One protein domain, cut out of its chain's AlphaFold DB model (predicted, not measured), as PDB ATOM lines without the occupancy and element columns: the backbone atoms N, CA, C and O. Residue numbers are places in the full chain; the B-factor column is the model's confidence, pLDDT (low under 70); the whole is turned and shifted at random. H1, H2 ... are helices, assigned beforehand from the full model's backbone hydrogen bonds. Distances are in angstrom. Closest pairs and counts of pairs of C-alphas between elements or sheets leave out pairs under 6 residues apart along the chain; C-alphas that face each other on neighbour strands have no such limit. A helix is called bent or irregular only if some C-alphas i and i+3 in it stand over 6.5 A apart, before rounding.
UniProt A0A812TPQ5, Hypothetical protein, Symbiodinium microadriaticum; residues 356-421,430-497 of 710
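AT A GLANCE: This is residues 356 to 421 and 430 to 497 of the 710 residues of the protein "Hypothetical protein" of Symbiodinium microadriaticum (UniProt A0A812TPQ5). Four helices, H1, H2, H4 and H5, stand in an arc in that order, the bent helix H3 fills the arc's hollow side, and the loop of residues 382 to 402 passes across one end. The printed part has 134 residues with five named helices, H1 to H5 in order, and no named strand: all helix. It is compact, radius of gyration of the C-alphas 14.9 A, and elongated, spanning 44 by 28 by 24 A.

HOW THE PARTS SIT: H1, residues 358 to 381, is irregular, C-alphas 375 and 378 being 7.0 A apart, with a kink of 53 degrees near residue 375. With residues 365 to 376 alone it touches H2, residues 403 to 412, in a helical hairpin: a shallow tilt of 22 degrees, opposite ways, closest C-alphas Met 372 and Tyr 408, 5.2 A. H2 touches H4, residues 455 to 471, the same way at a shallow 8 degrees, closest C-alphas Lys 406 and Leu 457, 6.2 A. H3, residues 432 to 450, is one helix by its hydrogen bonds but bent, C-alphas 439 and 442 being 7.8 A apart. Its arm H3a, residues 432 to 439, touches H1, closest C-alphas Pro 432 and Glu 362, 4.8 A. Arm H3b, residues 442 to 450, touches H5, residues 482 to 495, closest C-alphas Ile 449 and Cys 492, 6.1 A. H4 and H5 are close but not clearly touching; H1 and H5 are apart. Every O i to N i+4 pair is within hydrogen-bond range in H2, H3a, H3b, H4 and H5; in H1, 15 of 20.

IN THESE COORDINATES: H1 begins at C-alpha 358 (156.596, 158.276, 132.530) and measures 32.9 A; H4 measures 24.4 A; H5 measures 20.6 A, ending at C-alpha 495 (150.082, 128.151, 153.740). H2 measures 14.8 A, H3a 10.7 A and H3b 12.4 A.

THE WHOLE: The C-alphas farthest apart, Thr 356 and Arg 391, are 46.1 A apart. Residues 422 to 429 are not printed; C-alphas 421 and 430 are 12.4 A apart across this cut. The link H1 to H2 is long. No printed residue is under 70 in pLDDT.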
ATOM      1  N   THR A 356     154.508 163.883 134.565       88.31
ATOM      2  CA  THR A 356     153.939 163.711 133.222       88.31
ATOM      3  C   THR A 356     154.833 162.862 132.324       88.31
ATOM      4  O   THR A 356     154.319 162.162 131.454       88.31
ATOM      5  N   ASP A 357     156.152 162.900 132.539       89.56
ATOM      6  CA  ASP A 357     157.094 162.004 131.871       89.56
ATOM      7  C   ASP A 357     157.147 160.663 132.615       89.56
ATOM      8  O   ASP A 357     157.605 160.560 133.756       89.56
ATOM      9  N   TRP A 358     156.630 159.621 131.964       91.44
ATOM     10  CA  TRP A 358     156.596 158.276 132.530       91.44
ATOM     11  C   TRP A 358     157.977 157.608 132.580       91.44
ATOM     12  O   TRP A 358     158.164 156.728 133.418       91.44
ATOM     13  N   ASN A 359     158.951 158.050 131.776       91.31
ATOM     14  CA  ASN A 359     160.327 157.557 131.877       91.31
ATOM     15  C   ASN A 359     160.985 158.060 133.163       91.31
ATOM     16  O   ASN A 359     161.613 157.275 133.874       91.31
ATOM     17  N   ASP A 360     160.794 159.340 133.496       92.31
ATOM     18  CA  ASP A 360     161.292 159.913 134.750       92.31
ATOM     19  C   ASP A 360     160.637 159.242 135.960       92.31
ATOM     20  O   ASP A 360     161.324 158.887 136.921       92.31
ATOM     21  N   LEU A 361     159.320 159.010 135.895       94.06
ATOM     22  CA  LEU A 361     158.584 158.282 136.929       94.06
ATOM     23  C   LEU A 361     159.143 156.868 137.132       94.06
ATOM     24  O   LEU A 361     159.454 156.484 138.263       94.06
ATOM     25  N   GLU A 362     159.285 156.095 136.055       94.38
ATOM     26  CA  GLU A 362     159.807 154.730 136.124       94.38
ATOM     27  C   GLU A 362     161.251 154.700 136.629       94.38
ATOM     28  O   GLU A 362     161.589 153.895 137.502       94.38
ATOM     29  N   HIS A 363     162.098 155.605 136.133       94.12
ATOM     30  CA  HIS A 363     163.492 155.704 136.544       94.12
ATOM     31  C   HIS A 363     163.619 156.042 138.033       94.12
ATOM     32  O   HIS A 363     164.320 155.341 138.771       94.12
ATOM     33  N   ALA A 364     162.909 157.074 138.497       93.88
ATOM     34  CA  ALA A 364     162.934 157.504 139.890       93.88
ATOM     35  C   ALA A 364     162.400 156.415 140.830       93.88
ATOM     36  O   ALA A 364     163.038 156.107 141.843       93.88
ATOM     37  N   LEU A 365     161.276 155.782 140.477       95.06
ATOM     38  CA  LEU A 365     160.710 154.687 141.263       95.06
ATOM     39  C   LEU A 365     161.645 153.468 141.277       95.06
ATOM     40  O   LEU A 365     161.892 152.906 142.344       95.06
ATOM     41  N   SER A 366     162.226 153.083 140.135       94.31
ATOM     42  CA  SER A 366     163.162 151.953 140.070       94.31
ATOM     43  C   SER A 366     164.426 152.211 140.890       94.31
ATOM     44  O   SER A 366     164.879 151.309 141.601       94.31
ATOM     45  N   MET A 367     164.975 153.430 140.853       91.00
ATOM     46  CA  MET A 367     166.090 153.819 141.720       91.00
ATOM     47  C   MET A 367     165.723 153.674 143.197       91.00
ATOM     48  O   MET A 367     166.485 153.087 143.968       91.00
ATOM     49  N   PHE A 368     164.550 154.168 143.587       89.19
ATOM     50  CA  PHE A 368     164.092 154.134 144.970       89.19
ATOM     51  C   PHE A 368     163.895 152.697 145.484       89.19
ATOM     52  O   PHE A 368     164.437 152.335 146.532       89.19
ATOM     53  N   VAL A 369     163.207 151.844 144.714       93.75
ATOM     54  CA  VAL A 369     163.001 150.421 145.045       93.75
ATOM     55  C   VAL A 369     164.333 149.674 145.123       93.75
ATOM     56  O   VAL A 369     164.583 148.967 146.097       93.75
ATOM     57  N   SER A 370     165.238 149.894 144.163       93.12
ATOM     58  CA  SER A 370     166.565 149.253 144.161       93.12
ATOM     59  C   SER A 370     167.392 149.632 145.396       93.12
ATOM     60  O   SER A 370     168.116 148.802 145.947       93.12
ATOM     61  N   ARG A 371     167.279 150.879 145.877       91.62
ATOM     62  CA  ARG A 371     167.953 151.320 147.110       91.62
ATOM     63  C   ARG A 371     167.394 150.637 148.356       91.62
ATOM     64  O   ARG A 371     168.168 150.337 149.261       91.62
ATOM     65  N   MET A 372     166.089 150.375 148.395       91.00
ATOM     66  CA  MET A 372     165.445 149.650 149.498       91.00
ATOM     67  C   MET A 372     165.638 148.131 149.412       91.00
ATOM     68  O   MET A 372     165.510 147.437 150.419       91.00
ATOM     69  N   GLU A 373     165.998 147.608 148.241       92.12
ATOM     70  CA  GLU A 373     166.315 146.194 148.046       92.12
ATOM     71  C   GLU A 373     167.673 145.792 148.656       92.12
ATOM     72  O   GLU A 373     167.834 144.667 149.126       92.12
ATOM     73  N   GLY A 374     168.652 146.700 148.702       90.50
ATOM     74  CA  GLY A 374     169.973 146.433 149.290       90.50
ATOM     75  C   GLY A 374     169.915 145.926 150.745       90.50
ATOM     76  O   GLY A 374     170.462 144.858 151.028       90.50
ATOM     77  N   PRO A 375     169.222 146.630 151.663       91.19
ATOM     78  CA  PRO A 375     169.070 146.215 153.060       91.19
ATOM     79  C   PRO A 375     168.412 144.846 153.284       91.19
ATOM     80  O   PRO A 375     168.680 144.219 154.304       91.19
ATOM     81  N   ILE A 376     167.581 144.355 152.355       94.44
ATOM     82  CA  ILE A 376     166.939 143.036 152.497       94.44
ATOM     83  C   ILE A 376     167.799 141.886 151.963       94.44
ATOM     84  O   ILE A 376     167.505 140.732 152.266       94.44
ATOM     85  N   GLN A 377     168.877 142.154 151.213       94.25
ATOM     86  CA  GLN A 377     169.721 141.092 150.646       94.25
ATOM     87  C   GLN A 377     170.253 140.099 151.691       94.25
ATOM     88  O   GLN A 377     170.113 138.900 151.457       94.25
ATOM     89  N   PRO A 378     170.762 140.519 152.869       93.81
ATOM     90  CA  PRO A 378     171.208 139.575 153.896       93.81
ATOM     91  C   PRO A 378     170.092 138.635 154.374       93.81
ATOM     92  O   PRO A 378     170.344 137.458 154.626       93.81
ATOM     93  N   ILE A 379     168.851 139.135 154.446       93.12
ATOM     94  CA  ILE A 379     167.671 138.339 154.805       93.12
ATOM     95  C   ILE A 379     167.402 137.309 153.707       93.12
ATOM     96  O   ILE A 379     167.224 136.131 154.000       93.12
ATOM     97  N   LEU A 380     167.422 137.737 152.441       92.06
ATOM     98  CA  LEU A 380     167.161 136.867 151.293       92.06
ATOM     99  C   LEU A 380     168.245 135.800 151.092       92.06
ATOM    100  O   LEU A 380     167.930 134.695 150.652       92.06
ATOM    101  N   THR A 381     169.510 136.097 151.388       92.50
ATOM    102  CA  THR A 381     170.615 135.128 151.289       92.50
ATOM    103  C   THR A 381     170.556 134.069 152.392       92.50
ATOM    104  O   THR A 381     170.994 132.944 152.173       92.50
ATOM    105  N   ALA A 382     169.988 134.398 153.555       90.69
ATOM    106  CA  ALA A 382     169.829 133.467 154.672       90.69
ATOM    107  C   ALA A 382     168.614 132.527 154.535       90.69
ATOM    108  O   ALA A 382     168.402 131.670 155.395       90.69
ATOM    109  N   LEU A 383     167.798 132.685 153.487       88.31
ATOM    110  CA  LEU A 383     166.610 131.861 153.281       88.31
ATOM    111  C   LEU A 383     166.971 130.409 152.924       88.31
ATOM    112  O   LEU A 383     167.928 130.175 152.183       88.31
ATOM    113  N   PRO A 384     166.181 129.424 153.393       87.06
ATOM    114  CA  PRO A 384     166.310 128.046 152.935       87.06
ATOM    115  C   PRO A 384     166.010 127.934 151.432       87.06
ATOM    116  O   PRO A 384     165.274 128.748 150.878       87.06
ATOM    117  N   ALA A 385     166.556 126.897 150.787       83.06
ATOM    118  CA  ALA A 385     166.335 126.637 149.361       83.06
ATOM    119  C   ALA A 385     164.855 126.377 149.029       83.06
ATOM    120  O   ALA A 385     164.377 126.806 147.985       83.06
ATOM    121  N   GLU A 386     164.135 125.714 149.939       84.62
ATOM    122  CA  GLU A 386     162.706 125.437 149.807       84.62
ATOM    123  C   GLU A 386     161.866 126.409 150.655       84.62
ATOM    124  O   GLU A 386     162.257 126.747 151.780       84.62
ATOM    125  N   PRO A 387     160.689 126.833 150.163       82.88
ATOM    126  CA  PRO A 387     159.697 127.562 150.943       82.88
ATOM    127  C   PRO A 387     159.343 126.888 152.268       82.88
ATOM    128  O   PRO A 387     159.153 125.676 152.336       82.88
ATOM    129  N   LEU A 388     159.148 127.687 153.321       77.56
ATOM    130  CA  LEU A 388     158.720 127.170 154.629       77.56
ATOM    131  C   LEU A 388     157.307 126.557 154.589       77.56
ATOM    132  O   LEU A 388     156.966 125.731 155.439       77.56
ATOM    133  N   GLY A 389     156.491 126.944 153.606       81.12
ATOM    134  CA  GLY A 389     155.131 126.446 153.436       81.12
ATOM    135  C   GLY A 389     154.285 126.641 154.696       81.12
ATOM    136  O   GLY A 389     154.437 127.621 155.424       81.12
ATOM    137  N   SER A 390     153.440 125.660 155.010       78.00
ATOM    138  CA  SER A 390     152.617 125.652 156.228       78.00
ATOM    139  C   SER A 390     153.416 125.520 157.538       78.00
ATOM    140  O   SER A 390     152.837 125.613 158.618       78.00
ATOM    141  N   ARG A 391     154.740 125.305 157.471       75.50
ATOM    142  CA  ARG A 391     155.643 125.251 158.637       75.50
ATOM    143  C   ARG A 391     156.286 126.603 158.958       75.50
ATOM    144  O   ARG A 391     157.147 126.663 159.832       75.50
ATOM    145  N   ALA A 392     155.918 127.669 158.250       79.25
ATOM    146  CA  ALA A 392     156.443 129.003 158.501       79.25
ATOM    147  C   ALA A 392     156.078 129.481 159.916       79.25
ATOM    148  O   ALA A 392     154.907 129.566 160.276       79.25
ATOM    149  N   VAL A 393     157.093 129.816 160.717       82.12
ATOM    150  CA  VAL A 393     156.926 130.323 162.088       82.12
ATOM    151  C   VAL A 393     157.551 131.708 162.198       82.12
ATOM    152  O   VAL A 393     158.515 132.029 161.497       82.12
ATOM    153  N   LYS A 394     156.987 132.562 163.058       87.06
ATOM    154  CA  LYS A 394     157.544 133.892 163.339       87.06
ATOM    155  C   LYS A 394     158.896 133.700 164.033       87.06
ATOM    156  O   LYS A 394     158.971 133.024 165.055       87.06
ATOM    157  N   THR A 395     159.960 134.244 163.450       82.88
ATOM    158  CA  THR A 395     161.341 134.080 163.941       82.88
ATOM    159  C   THR A 395     161.802 135.255 164.796       82.88
ATOM    160  O   THR A 395     162.727 135.123 165.594       82.88
ATOM    161  N   THR A 396     161.156 136.409 164.645       84.62
ATOM    162  CA  THR A 396     161.435 137.614 165.424       84.62
ATOM    163  C   THR A 396     160.817 137.537 166.818       84.62
ATOM    164  O   THR A 396     159.726 137.002 167.022       84.62
ATOM    165  N   ARG A 397     161.521 138.094 167.810       84.06
ATOM    166  CA  ARG A 397     161.122 138.049 169.226       84.06
ATOM    167  C   ARG A 397     159.795 138.764 169.497       84.06
ATOM    168  O   ARG A 397     159.058 138.358 170.389       84.06
ATOM    169  N   ASP A 398     159.516 139.831 168.759       84.94
ATOM    170  CA  ASP A 398     158.285 140.622 168.844       84.94
ATOM    171  C   ASP A 398     157.178 140.117 167.900       84.94
ATOM    172  O   ASP A 398     156.086 140.680 167.875       84.94
ATOM    173  N   GLY A 399     157.450 139.063 167.121       87.00
ATOM    174  CA  GLY A 399     156.524 138.495 166.146       87.00
ATOM    175  C   GLY A 399     156.272 139.367 164.912       87.00
ATOM    176  O   GLY A 399     155.371 139.048 164.132       87.00
ATOM    177  N   LYS A 400     157.035 140.449 164.714       89.06
ATOM    178  CA  LYS A 400     156.882 141.365 163.575       89.06
ATOM    179  C   LYS A 400     157.837 141.013 162.443       89.06
ATOM    180  O   LYS A 400     158.927 140.503 162.679       89.06
ATOM    181  N   ALA A 401     157.450 141.299 161.202       91.56
ATOM    182  CA  ALA A 401     158.368 141.138 160.077       91.56
ATOM    183  C   ALA A 401     159.618 142.016 160.268       91.56
ATOM    184  O   ALA A 401     159.481 143.134 160.778       91.56
ATOM    185  N   PRO A 402     160.799 141.559 159.804       91.88
ATOM    186  CA  PRO A 402     161.966 142.414 159.660       91.88
ATOM    187  C   PRO A 402     161.612 143.750 159.010       91.88
ATOM    188  O   PRO A 402     160.873 143.823 158.021       91.88
ATOM    189  N   VAL A 403     162.137 144.812 159.603       89.62
ATOM    190  CA  VAL A 403     161.792 146.195 159.288       89.62
ATOM    191  C   VAL A 403     162.110 146.546 157.830       89.62
ATOM    192  O   VAL A 403     161.351 147.251 157.162       89.62
ATOM    193  N   GLU A 404     163.193 145.980 157.309       92.31
ATOM    194  CA  GLU A 404     163.675 146.169 155.947       92.31
ATOM    195  C   GLU A 404     162.683 145.613 154.916       92.31
ATOM    196  O   GLU A 404     162.471 146.236 153.877       92.31
ATOM    197  N   LEU A 405     162.004 144.495 155.218       94.31
ATOM    198  CA  LEU A 405     160.985 143.918 154.331       94.31
ATOM    199  C   LEU A 405     159.773 144.845 154.199       94.31
ATOM    200  O   LEU A 405     159.278 145.055 153.092       94.31
ATOM    201  N   LYS A 406     159.322 145.441 155.312       91.94
ATOM    202  CA  LYS A 406     158.204 146.398 155.304       91.94
ATOM    203  C   LYS A 406     158.524 147.635 154.465       91.94
ATOM    204  O   LYS A 406     157.680 148.083 153.686       91.94
ATOM    205  N   LEU A 407     159.741 148.168 154.597       92.81
ATOM    206  CA  LEU A 407     160.198 149.326 153.820       92.81
ATOM    207  C   LEU A 407     160.350 148.996 152.333       92.81
ATOM    208  O   LEU A 407     159.940 149.795 151.490       92.81
ATOM    209  N   TYR A 408     160.863 147.810 152.004       94.94
ATOM    210  CA  TYR A 408     160.936 147.340 150.624       94.94
ATOM    211  C   TYR A 408     159.543 147.251 149.983       94.94
ATOM    212  O   TYR A 408     159.314 147.863 148.941       94.94
ATOM    213  N   VAL A 409     158.573 146.599 150.632       94.00
ATOM    214  CA  VAL A 409     157.189 146.514 150.122       94.00
ATOM    215  C   VAL A 409     156.533 147.901 150.020       94.00
ATOM    216  O   VAL A 409     155.839 148.189 149.039       94.00
ATOM    217  N   ALA A 410     156.780 148.794 150.986       93.25
ATOM    218  CA  ALA A 410     156.292 150.175 150.931       93.25
ATOM    219  C   ALA A 410     156.856 150.929 149.717       93.25
ATOM    220  O   ALA A 410     156.129 151.675 149.070       93.25
ATOM    221  N   SER A 411     158.129 150.707 149.374       93.88
ATOM    222  CA  SER A 411     158.778 151.354 148.229       93.88
ATOM    223  C   SER A 411     158.139 150.966 146.894       93.88
ATOM    224  O   SER A 411     157.849 151.844 146.080       93.88
ATOM    225  N   VAL A 412     157.818 149.679 146.720       92.94
ATOM    226  CA  VAL A 412     157.193 149.123 145.506       92.94
ATOM    227  C   VAL A 412     155.805 149.722 145.250       92.94
ATOM    228  O   VAL A 412     155.399 149.877 144.105       92.94
ATOM    229  N   SER A 413     155.086 150.088 146.313       90.25
ATOM    230  CA  SER A 413     153.709 150.607 146.260       90.25
ATOM    231  C   SER A 413     153.580 152.077 146.654       90.25
ATOM    232  O   SER A 413     152.485 152.570 146.920       90.25
ATOM    233  N   SER A 414     154.707 152.786 146.694       93.19
ATOM    234  CA  SER A 414     154.773 154.172 147.158       93.19
ATOM    235  C   SER A 414     154.004 155.140 146.256       93.19
ATOM    236  O   SER A 414     153.462 156.133 146.743       93.19
ATOM    237  N   VAL A 415     153.926 154.842 144.957       93.19
ATOM    238  CA  VAL A 415     153.200 155.635 143.961       93.19
ATOM    239  C   VAL A 415     151.749 155.164 143.891       93.19
ATOM    240  O   VAL A 415     151.449 154.075 143.412       93.19
ATOM    241  N   TYR A 416     150.842 156.016 144.357       87.38
ATOM    242  CA  TYR A 416     149.395 155.800 144.340       87.38
ATOM    243  C   TYR A 416     148.676 157.126 144.064       87.38
ATOM    244  O   TYR A 416     149.295 158.188 144.105       87.38
ATOM    245  N   ASN A 417     147.369 157.081 143.797       85.88
ATOM    246  CA  ASN A 417     146.553 158.244 143.419       85.88
ATOM    247  C   ASN A 417     147.063 158.969 142.163       85.88
ATOM    248  O   ASN A 417     146.971 160.196 142.066       85.88
ATOM    249  N   MET A 418     147.587 158.206 141.200       89.06
ATOM    250  CA  MET A 418     147.989 158.756 139.910       89.06
ATOM    251  C   MET A 418     146.782 159.395 139.205       89.06
ATOM    252  O   MET A 418     145.717 158.772 139.135       89.06
ATOM    253  N   PRO A 419     146.915 160.632 138.694       85.69
ATOM    254  CA  PRO A 419     145.879 161.236 137.877       85.69
ATOM    255  C   PRO A 419     145.742 160.467 136.553       85.69
ATOM    256  O   PRO A 419     146.716 159.862 136.094       85.69
ATOM    257  N   PRO A 420     144.560 160.504 135.911       83.00
ATOM    258  CA  PRO A 420     144.404 159.992 134.557       83.00
ATOM    259  C   PRO A 420     145.437 160.625 133.627       83.00
ATOM    260  O   PRO A 420     145.706 161.827 133.711       83.00
ATOM    261  N   ARG A 421     146.016 159.808 132.749       81.94
ATOM    262  CA  ARG A 421     146.981 160.280 131.762       81.94
ATOM    263  C   ARG A 421     146.284 161.193 130.756       81.94
ATOM    264  O   ARG A 421     145.164 160.911 130.338       81.94
ATOM    265  N   HIS A 430     153.360 150.316 128.161       89.81
ATOM    266  CA  HIS A 430     153.345 149.825 129.535       89.81
ATOM    267  C   HIS A 430     153.133 150.941 130.560       89.81
ATOM    268  O   HIS A 430     153.365 152.123 130.307       89.81
ATOM    269  N   HIS A 431     152.697 150.539 131.752       92.56
ATOM    270  CA  HIS A 431     152.541 151.430 132.897       92.56
ATOM    271  C   HIS A 431     153.829 151.449 133.739       92.56
ATOM    272  O   HIS A 431     154.286 150.375 134.132       92.56
ATOM    273  N   PRO A 432     154.380 152.615 134.124       93.19
ATOM    274  CA  PRO A 432     155.697 152.721 134.761       93.19
ATOM    275  C   PRO A 432     155.750 152.003 136.112       93.19
ATOM    276  O   PRO A 432     156.671 151.241 136.384       93.19
ATOM    277  N   VAL A 433     154.712 152.155 136.945       93.88
ATOM    278  CA  VAL A 433     154.622 151.429 138.228       93.88
ATOM    279  C   VAL A 433     154.586 149.914 138.006       93.88
ATOM    280  O   VAL A 433     155.208 149.167 138.754       93.88
ATOM    281  N   LEU A 434     153.894 149.454 136.958       93.62
ATOM    282  CA  LEU A 434     153.788 148.030 136.657       93.62
ATOM    283  C   LEU A 434     155.111 147.492 136.101       93.62
ATOM    284  O   LEU A 434     155.535 146.424 136.522       93.62
ATOM    285  N   GLY A 435     155.809 148.263 135.260       94.06
ATOM    286  CA  GLY A 435     157.148 147.934 134.763       94.06
ATOM    287  C   GLY A 435     158.172 147.757 135.890       94.06
ATOM    288  O   GLY A 435     158.935 146.788 135.896       94.06
ATOM    289  N   VAL A 436     158.132 148.611 136.922       95.19
ATOM    290  CA  VAL A 436     158.978 148.423 138.116       95.19
ATOM    291  C   VAL A 436     158.602 147.145 138.872       95.19
ATOM    292  O   VAL A 436     159.487 146.381 139.257       95.19
ATOM    293  N   VAL A 437     157.311 146.864 139.063       95.25
ATOM    294  CA  VAL A 437     156.872 145.616 139.714       95.25
ATOM    295  C   VAL A 437     157.329 144.395 138.920       95.25
ATOM    296  O   VAL A 437     157.829 143.449 139.520       95.25
ATOM    297  N   GLU A 438     157.219 144.424 137.592       95.31
ATOM    298  CA  GLU A 438     157.686 143.353 136.708       95.31
ATOM    299  C   GLU A 438     159.181 143.082 136.884       95.31
ATOM    300  O   GLU A 438     159.589 141.930 137.050       95.31
ATOM    301  N   LYS A 439     159.992 144.142 136.937       95.25
ATOM    302  CA  LYS A 439     161.441 144.052 137.151       95.25
ATOM    303  C   LYS A 439     161.810 143.435 138.504       95.25
ATOM    304  O   LYS A 439     162.784 142.688 138.583       95.25
ATOM    305  N   HIS A 440     161.050 143.735 139.556       95.88
ATOM    306  CA  HIS A 440     161.343 143.288 140.923       95.88
ATOM    307  C   HIS A 440     160.489 142.088 141.382       95.88
ATOM    308  O   HIS A 440     160.597 141.656 142.533       95.88
ATOM    309  N   PHE A 441     159.669 141.501 140.502       96.50
ATOM    310  CA  PHE A 441     158.701 140.463 140.875       96.50
ATOM    311  C   PHE A 441     159.350 139.221 141.494       96.50
ATOM    312  O   PHE A 441     158.824 138.684 142.463       96.50
ATOM    313  N   ALA A 442     160.520 138.803 141.001       95.12
ATOM    314  CA  ALA A 442     161.253 137.664 141.560       95.12
ATOM    315  C   ALA A 442     161.628 137.883 143.038       95.12
ATOM    316  O   ALA A 442     161.519 136.973 143.861       95.12
ATOM    317  N   THR A 443     162.026 139.104 143.402       95.81
ATOM    318  CA  THR A 443     162.322 139.462 144.793       95.81
ATOM    319  C   THR A 443     161.042 139.492 145.627       95.81
ATOM    320  O   THR A 443     161.009 138.912 146.712       95.81
ATOM    321  N   ILE A 444     159.963 140.089 145.108       96.06
ATOM    322  CA  ILE A 444     158.653 140.129 145.779       96.06
ATOM    323  C   ILE A 444     158.123 138.711 146.041       96.06
ATOM    324  O   ILE A 444     157.665 138.424 147.148       96.06
ATOM    325  N   GLU A 445     158.233 137.806 145.066       95.25
ATOM    326  CA  GLU A 445     157.839 136.403 145.199       95.25
ATOM    327  C   GLU A 445     158.593 135.713 146.340       95.25
ATOM    328  O   GLU A 445     157.968 135.104 147.214       95.25
ATOM    329  N   ARG A 446     159.921 135.875 146.396       93.75
ATOM    330  CA  ARG A 446     160.744 135.320 147.483       93.75
ATOM    331  C   ARG A 446     160.362 135.895 148.846       93.75
ATOM    332  O   ARG A 446     160.292 135.144 149.819       93.75
ATOM    333  N   VAL A 447     160.087 137.198 148.927       94.56
ATOM    334  CA  VAL A 447     159.611 137.823 150.169       94.56
ATOM    335  C   VAL A 447     158.297 137.177 150.611       94.56
ATOM    336  O   VAL A 447     158.233 136.676 151.731       94.56
ATOM    337  N   CYS A 448     157.294 137.102 149.734       94.44
ATOM    338  CA  CYS A 448     155.959 136.595 150.069       94.44
ATOM    339  C   CYS A 448     155.966 135.119 150.490       94.44
ATOM    340  O   CYS A 448     155.368 134.753 151.502       94.44
ATOM    341  N   ILE A 449     156.651 134.261 149.730       91.50
ATOM    342  CA  ILE A 449     156.627 132.810 149.956       91.50
ATOM    343  C   ILE A 449     157.330 132.424 151.265       91.50
ATOM    344  O   ILE A 449     156.870 131.527 151.971       91.50
ATOM    345  N   HIS A 450     158.430 133.097 151.613       91.38
ATOM    346  CA  HIS A 450     159.218 132.755 152.803       91.38
ATOM    347  C   HIS A 450     158.777 133.487 154.080       91.38
ATOM    348  O   HIS A 450     159.232 133.126 155.166       91.38
ATOM    349  N   HIS A 451     157.902 134.491 153.963       92.75
ATOM    350  CA  HIS A 451     157.492 135.352 155.078       92.75
ATOM    351  C   HIS A 451     155.963 135.434 155.260       92.75
ATOM    352  O   HIS A 451     155.471 136.356 155.911       92.75
ATOM    353  N   THR A 452     155.208 134.461 154.731       92.31
ATOM    354  CA  THR A 452     153.730 134.407 154.788       92.31
ATOM    355  C   THR A 452     153.146 134.442 156.213       92.31
ATOM    356  O   THR A 452     152.030 134.907 156.430       92.31
ATOM    357  N   GLN A 453     153.919 134.018 157.218       91.88
ATOM    358  CA  GLN A 453     153.536 134.039 158.635       91.88
ATOM    359  C   GLN A 453     153.421 135.452 159.232       91.88
ATOM    360  O   GLN A 453     152.901 135.621 160.339       91.88
ATOM    361  N   TYR A 454     153.955 136.472 158.554       94.44
ATOM    362  CA  TYR A 454     153.889 137.855 159.011       94.44
ATOM    363  C   TYR A 454     152.668 138.558 158.414       94.44
ATOM    364  O   TYR A 454     152.740 139.185 157.361       94.44
ATOM    365  N   GLU A 455     151.545 138.471 159.126       93.44
ATOM    366  CA  GLU A 455     150.235 138.968 158.677       93.44
ATOM    367  C   GLU A 455     150.250 140.436 158.235       93.44
ATOM    368  O   GLU A 455     149.798 140.725 157.134       93.44
ATOM    369  N   GLU A 456     150.837 141.342 159.027       93.25
ATOM    370  CA  GLU A 456     150.928 142.772 158.684       93.25
ATOM    371  C   GLU A 456     151.700 143.016 157.374       93.25
ATOM    372  O   GLU A 456     151.358 143.908 156.600       93.25
ATOM    373  N   LEU A 457     152.751 142.226 157.116       94.62
ATOM    374  CA  LEU A 457     153.542 142.339 155.888       94.62
ATOM    375  C   LEU A 457     152.723 141.866 154.684       94.62
ATOM    376  O   LEU A 457     152.690 142.538 153.658       94.62
ATOM    377  N   MET A 458     152.046 140.725 154.808       96.19
ATOM    378  CA  MET A 458     151.242 140.159 153.724       96.19
ATOM    379  C   MET A 458     149.980 140.979 153.434       96.19
ATOM    380  O   MET A 458     149.601 141.126 152.270       96.19
ATOM    381  N   GLU A 459     149.369 141.575 154.458       96.12
ATOM    382  CA  GLU A 459     148.293 142.553 154.294       96.12
ATOM    383  C   GLU A 459     148.782 143.773 153.504       96.12
ATOM    384  O   GLU A 459     148.137 144.181 152.534       96.12
ATOM    385  N   GLN A 460     149.964 144.303 153.845       94.38
ATOM    386  CA  GLN A 460     150.593 145.404 153.114       94.38
ATOM    387  C   GLN A 460     150.879 145.033 151.649       94.38
ATOM    388  O   GLN A 460     150.631 145.850 150.762       94.38
ATOM    389  N   VAL A 461     151.346 143.810 151.371       96.56
ATOM    390  CA  VAL A 461     151.549 143.307 149.996       96.56
ATOM    391  C   VAL A 461     150.226 143.238 149.227       96.56
ATOM    392  O   VAL A 461     150.150 143.695 148.087       96.56
ATOM    393  N   CYS A 462     149.164 142.707 149.833       97.12
ATOM    394  CA  CYS A 462     147.861 142.618 149.171       97.12
ATOM    395  C   CYS A 462     147.278 144.005 148.879       97.12
ATOM    396  O   CYS A 462     146.732 144.236 147.798       97.12
ATOM    397  N   LEU A 463     147.429 144.946 149.813       94.69
ATOM    398  CA  LEU A 463     147.016 146.332 149.619       94.69
ATOM    399  C   LEU A 463     147.822 147.007 148.497       94.69
ATOM    400  O   LEU A 463     147.240 147.660 147.630       94.69
ATOM    401  N   ALA A 464     149.140 146.794 148.477       93.50
ATOM    402  CA  ALA A 464     150.037 147.257 147.425       93.50
ATOM    403  C   ALA A 464     149.591 146.767 146.042       93.50
ATOM    404  O   ALA A 464     149.408 147.574 145.131       93.50
ATOM    405  N   PHE A 465     149.351 145.463 145.892       95.88
ATOM    406  CA  PHE A 465     148.868 144.893 144.635       95.88
ATOM    407  C   PHE A 465     147.506 145.461 144.237       95.88
ATOM    408  O   PHE A 465     147.337 145.862 143.091       95.88
ATOM    409  N   SER A 466     146.566 145.591 145.176       94.75
ATOM    410  CA  SER A 466     145.249 146.178 144.897       94.75
ATOM    411  C   SER A 466     145.355 147.597 144.320       94.75
ATOM    412  O   SER A 466     144.720 147.902 143.309       94.75
ATOM    413  N   TYR A 467     146.211 148.452 144.894       91.94
ATOM    414  CA  TYR A 467     146.448 149.794 144.359       91.94
ATOM    415  C   TYR A 467     147.078 149.765 142.970       91.94
ATOM    416  O   TYR A 467     146.584 150.439 142.067       91.94
ATOM    417  N   ILE A 468     148.125 148.964 142.778       92.69
ATOM    418  CA  ILE A 468     148.828 148.864 141.495       92.69
ATOM    419  C   ILE A 468     147.854 148.424 140.399       92.69
ATOM    420  O   ILE A 468     147.760 149.093 139.368       92.69
ATOM    421  N   LEU A 469     147.058 147.379 140.645       92.88
ATOM    422  CA  LEU A 469     146.028 146.913 139.710       92.88
ATOM    423  C   LEU A 469     144.958 147.985 139.462       92.88
ATOM    424  O   LEU A 469     144.529 148.192 138.327       92.88
ATOM    425  N   GLY A 470     144.554 148.699 140.515       91.00
ATOM    426  CA  GLY A 470     143.550 149.752 140.453       91.00
ATOM    427  C   GLY A 470     143.959 150.961 139.605       91.00
ATOM    428  O   GLY A 470     143.084 151.519 138.939       91.00
ATOM    429  N   PHE A 471     145.241 151.349 139.608       88.44
ATOM    430  CA  PHE A 471     145.769 152.485 138.831       88.44
ATOM    431  C   PHE A 471     146.253 152.102 137.427       88.44
ATOM    432  O   PHE A 471     146.244 152.947 136.540       88.44
ATOM    433  N   SER A 472     146.618 150.838 137.195       91.12
ATOM    434  CA  SER A 472     147.172 150.370 135.913       91.12
ATOM    435  C   SER A 472     146.208 149.504 135.089       91.12
ATOM    436  O   SER A 472     146.646 148.723 134.248       91.12
ATOM    437  N   ARG A 473     144.890 149.646 135.296       90.62
ATOM    438  CA  ARG A 473     143.845 148.763 134.727       90.62
ATOM    439  C   ARG A 473     143.972 148.509 133.227       90.62
ATOM    440  O   ARG A 473     143.740 147.393 132.783       90.62
ATOM    441  N   GLU A 474     144.336 149.526 132.455       88.38
ATOM    442  CA  GLU A 474     144.468 149.415 130.996       88.38
ATOM    443  C   GLU A 474     145.636 148.506 130.572       88.38
ATOM    444  O   GLU A 474     145.571 147.877 129.521       88.38
ATOM    445  N   TYR A 475     146.662 148.371 131.418       90.94
ATOM    446  CA  TYR A 475     147.924 147.681 131.126       90.94
ATOM    447  C   TYR A 475     148.056 146.316 131.815       90.94
ATOM    448  O   TYR A 475     148.867 145.483 131.417       90.94
ATOM    449  N   VAL A 476     147.263 146.070 132.861       91.44
ATOM    450  CA  VAL A 476     147.263 144.800 133.603       91.44
ATOM    451  C   VAL A 476     146.988 143.574 132.719       91.44
ATOM    452  O   VAL A 476     147.708 142.589 132.890       91.44
ATOM    453  N   PRO A 477     146.022 143.581 131.774       88.12
ATOM    454  CA  PRO A 477     145.738 142.405 130.949       88.12
ATOM    455  C   PRO A 477     146.940 141.907 130.136       88.12
ATOM    456  O   PRO A 477     147.063 140.711 129.896       88.12
ATOM    457  N   THR A 478     147.836 142.810 129.732       88.19
ATOM    458  CA  THR A 478     149.039 142.492 128.947       88.19
ATOM    459  C   THR A 478     150.278 142.258 129.812       88.19
ATOM    460  O   THR A 478     151.342 141.924 129.289       88.19
ATOM    461  N   SER A 479     150.169 142.429 131.131       91.00
ATOM    462  CA  SER A 479     151.295 142.291 132.048       91.00
ATOM    463  C   SER A 479     151.688 140.838 132.263       91.00
ATOM    464  O   SER A 479     150.860 139.964 132.537       91.00
ATOM    465  N   LYS A 480     152.998 140.585 132.243       91.25
ATOM    466  CA  LYS A 480     153.555 139.236 132.433       91.25
ATOM    467  C   LYS A 480     153.438 138.750 133.874       91.25
ATOM    468  O   LYS A 480     153.528 137.548 134.112       91.25
ATOM    469  N   VAL A 481     153.251 139.661 134.829       94.12
ATOM    470  CA  VAL A 481     153.229 139.332 136.261       94.12
ATOM    471  C   VAL A 481     151.838 139.329 136.867       94.12
ATOM    472  O   VAL A 481     151.703 138.831 137.974       94.12
ATOM    473  N   PHE A 482     150.791 139.782 136.169       93.56
ATOM    474  CA  PHE A 482     149.434 139.811 136.731       93.56
ATOM    475  C   PHE A 482     148.946 138.428 137.196       93.56
ATOM    476  O   PHE A 482     148.607 138.232 138.365       93.56
ATOM    477  N   VAL A 483     148.955 137.433 136.305       93.62
ATOM    478  CA  VAL A 483     148.533 136.068 136.657       93.62
ATOM    479  C   VAL A 483     149.489 135.426 137.678       93.62
ATOM    480  O   VAL A 483     148.997 134.890 138.677       93.62
ATOM    481  N   PRO A 484     150.832 135.487 137.515       96.19
ATOM    482  CA  PRO A 484     151.770 135.025 138.541       96.19
ATOM    483  C   PRO A 484     151.568 135.665 139.919       96.19
ATOM    484  O   PRO A 484     151.637 134.962 140.926       96.19
ATOM    485  N   MET A 485     151.270 136.964 139.976       95.44
ATOM    486  CA  MET A 485     151.003 137.719 141.203       95.44
ATOM    487  C   MET A 485     149.783 137.169 141.939       95.44
ATOM    488  O   MET A 485     149.846 136.905 143.139       95.44
ATOM    489  N   MET A 486     148.687 136.916 141.226       94.75
ATOM    490  CA  MET A 486     147.478 136.367 141.842       94.75
ATOM    491  C   MET A 486     147.662 134.902 142.271       94.75
ATOM    492  O   MET A 486     147.235 134.518 143.363       94.75
ATOM    493  N   LYS A 487     148.377 134.091 141.478       94.81
ATOM    494  CA  LYS A 487     148.745 132.710 141.850       94.81
ATOM    495  C   LYS A 487     149.697 132.653 143.046       94.81
ATOM    496  O   LYS A 487     149.629 131.725 143.848       94.81
ATOM    497  N   LEU A 488     150.594 133.628 143.181       95.44
ATOM    498  CA  LEU A 488     151.449 133.785 144.354       95.44
ATOM    499  C   LEU A 488     150.607 134.014 145.616       95.44
ATOM    500  O   LEU A 488     150.816 133.324 146.609       95.44
ATOM    501  N   MET A 489     149.621 134.911 145.558       95.81
ATOM    502  CA  MET A 489     148.723 135.166 146.692       95.81
ATOM    503  C   MET A 489     147.897 133.929 147.066       95.81
ATOM    504  O   MET A 489     147.714 133.664 148.252       95.81
ATOM    505  N   ALA A 490     147.458 133.135 146.081       93.81
ATOM    506  CA  ALA A 490     146.776 131.863 146.332       93.81
ATOM    507  C   ALA A 490     147.679 130.883 147.099       93.81
ATOM    508  O   ALA A 490     147.291 130.397 148.158       93.81
ATOM    509  N   ARG A 491     148.927 130.692 146.641       92.88
ATOM    510  CA  ARG A 491     149.928 129.859 147.337       92.88
ATOM    511  C   ARG A 491     150.203 130.347 148.765       92.88
ATOM    512  O   ARG A 491     150.259 129.545 149.692       92.88
ATOM    513  N   CYS A 492     150.344 131.657 148.975       93.88
ATOM    514  CA  CYS A 492     150.531 132.215 150.317       93.88
ATOM    515  C   CYS A 492     149.315 131.957 151.226       93.88
ATOM    516  O   CYS A 492     149.495 131.604 152.393       93.88
ATOM    517  N   CYS A 493     148.099 132.080 150.686       92.69
ATOM    518  CA  CYS A 493     146.853 131.803 151.398       92.69
ATOM    519  C   CYS A 493     146.692 130.317 151.758       92.69
ATOM    520  O   CYS A 493     146.159 130.015 152.823       92.69
ATOM    521  N   GLU A 494     147.159 129.390 150.917       90.00
ATOM    522  CA  GLU A 494     147.170 127.955 151.240       90.00
ATOM    523  C   GLU A 494     148.040 127.651 152.467       90.00
ATOM    524  O   GLU A 494     147.676 126.826 153.304       90.00
ATOM    525  N   PHE A 495     149.181 128.335 152.601       88.69
ATOM    526  CA  PHE A 495     150.082 128.151 153.740       88.69
ATOM    527  C   PHE A 495     149.596 128.844 155.010       88.69
ATOM    528  O   PHE A 495     149.732 128.285 156.099       88.69
ATOM    529  N   HIS A 496     149.060 130.058 154.880       90.62
ATOM    530  CA  HIS A 496     148.598 130.862 156.005       90.62
ATOM    531  C   HIS A 496     147.331 131.647 155.614       90.62
ATOM    532  O   HIS A 496     147.429 132.793 155.167       90.62
ATOM    533  N   PRO A 497     146.133 131.050 155.745       91.69
ATOM    534  CA  PRO A 497     144.902 131.633 155.223       91.69
ATOM    535  C   PRO A 497     144.498 132.879 156.007       91.69
ATOM    536  O   PRO A 497     144.452 132.867 157.237       91.69
TER     537      PRO A 497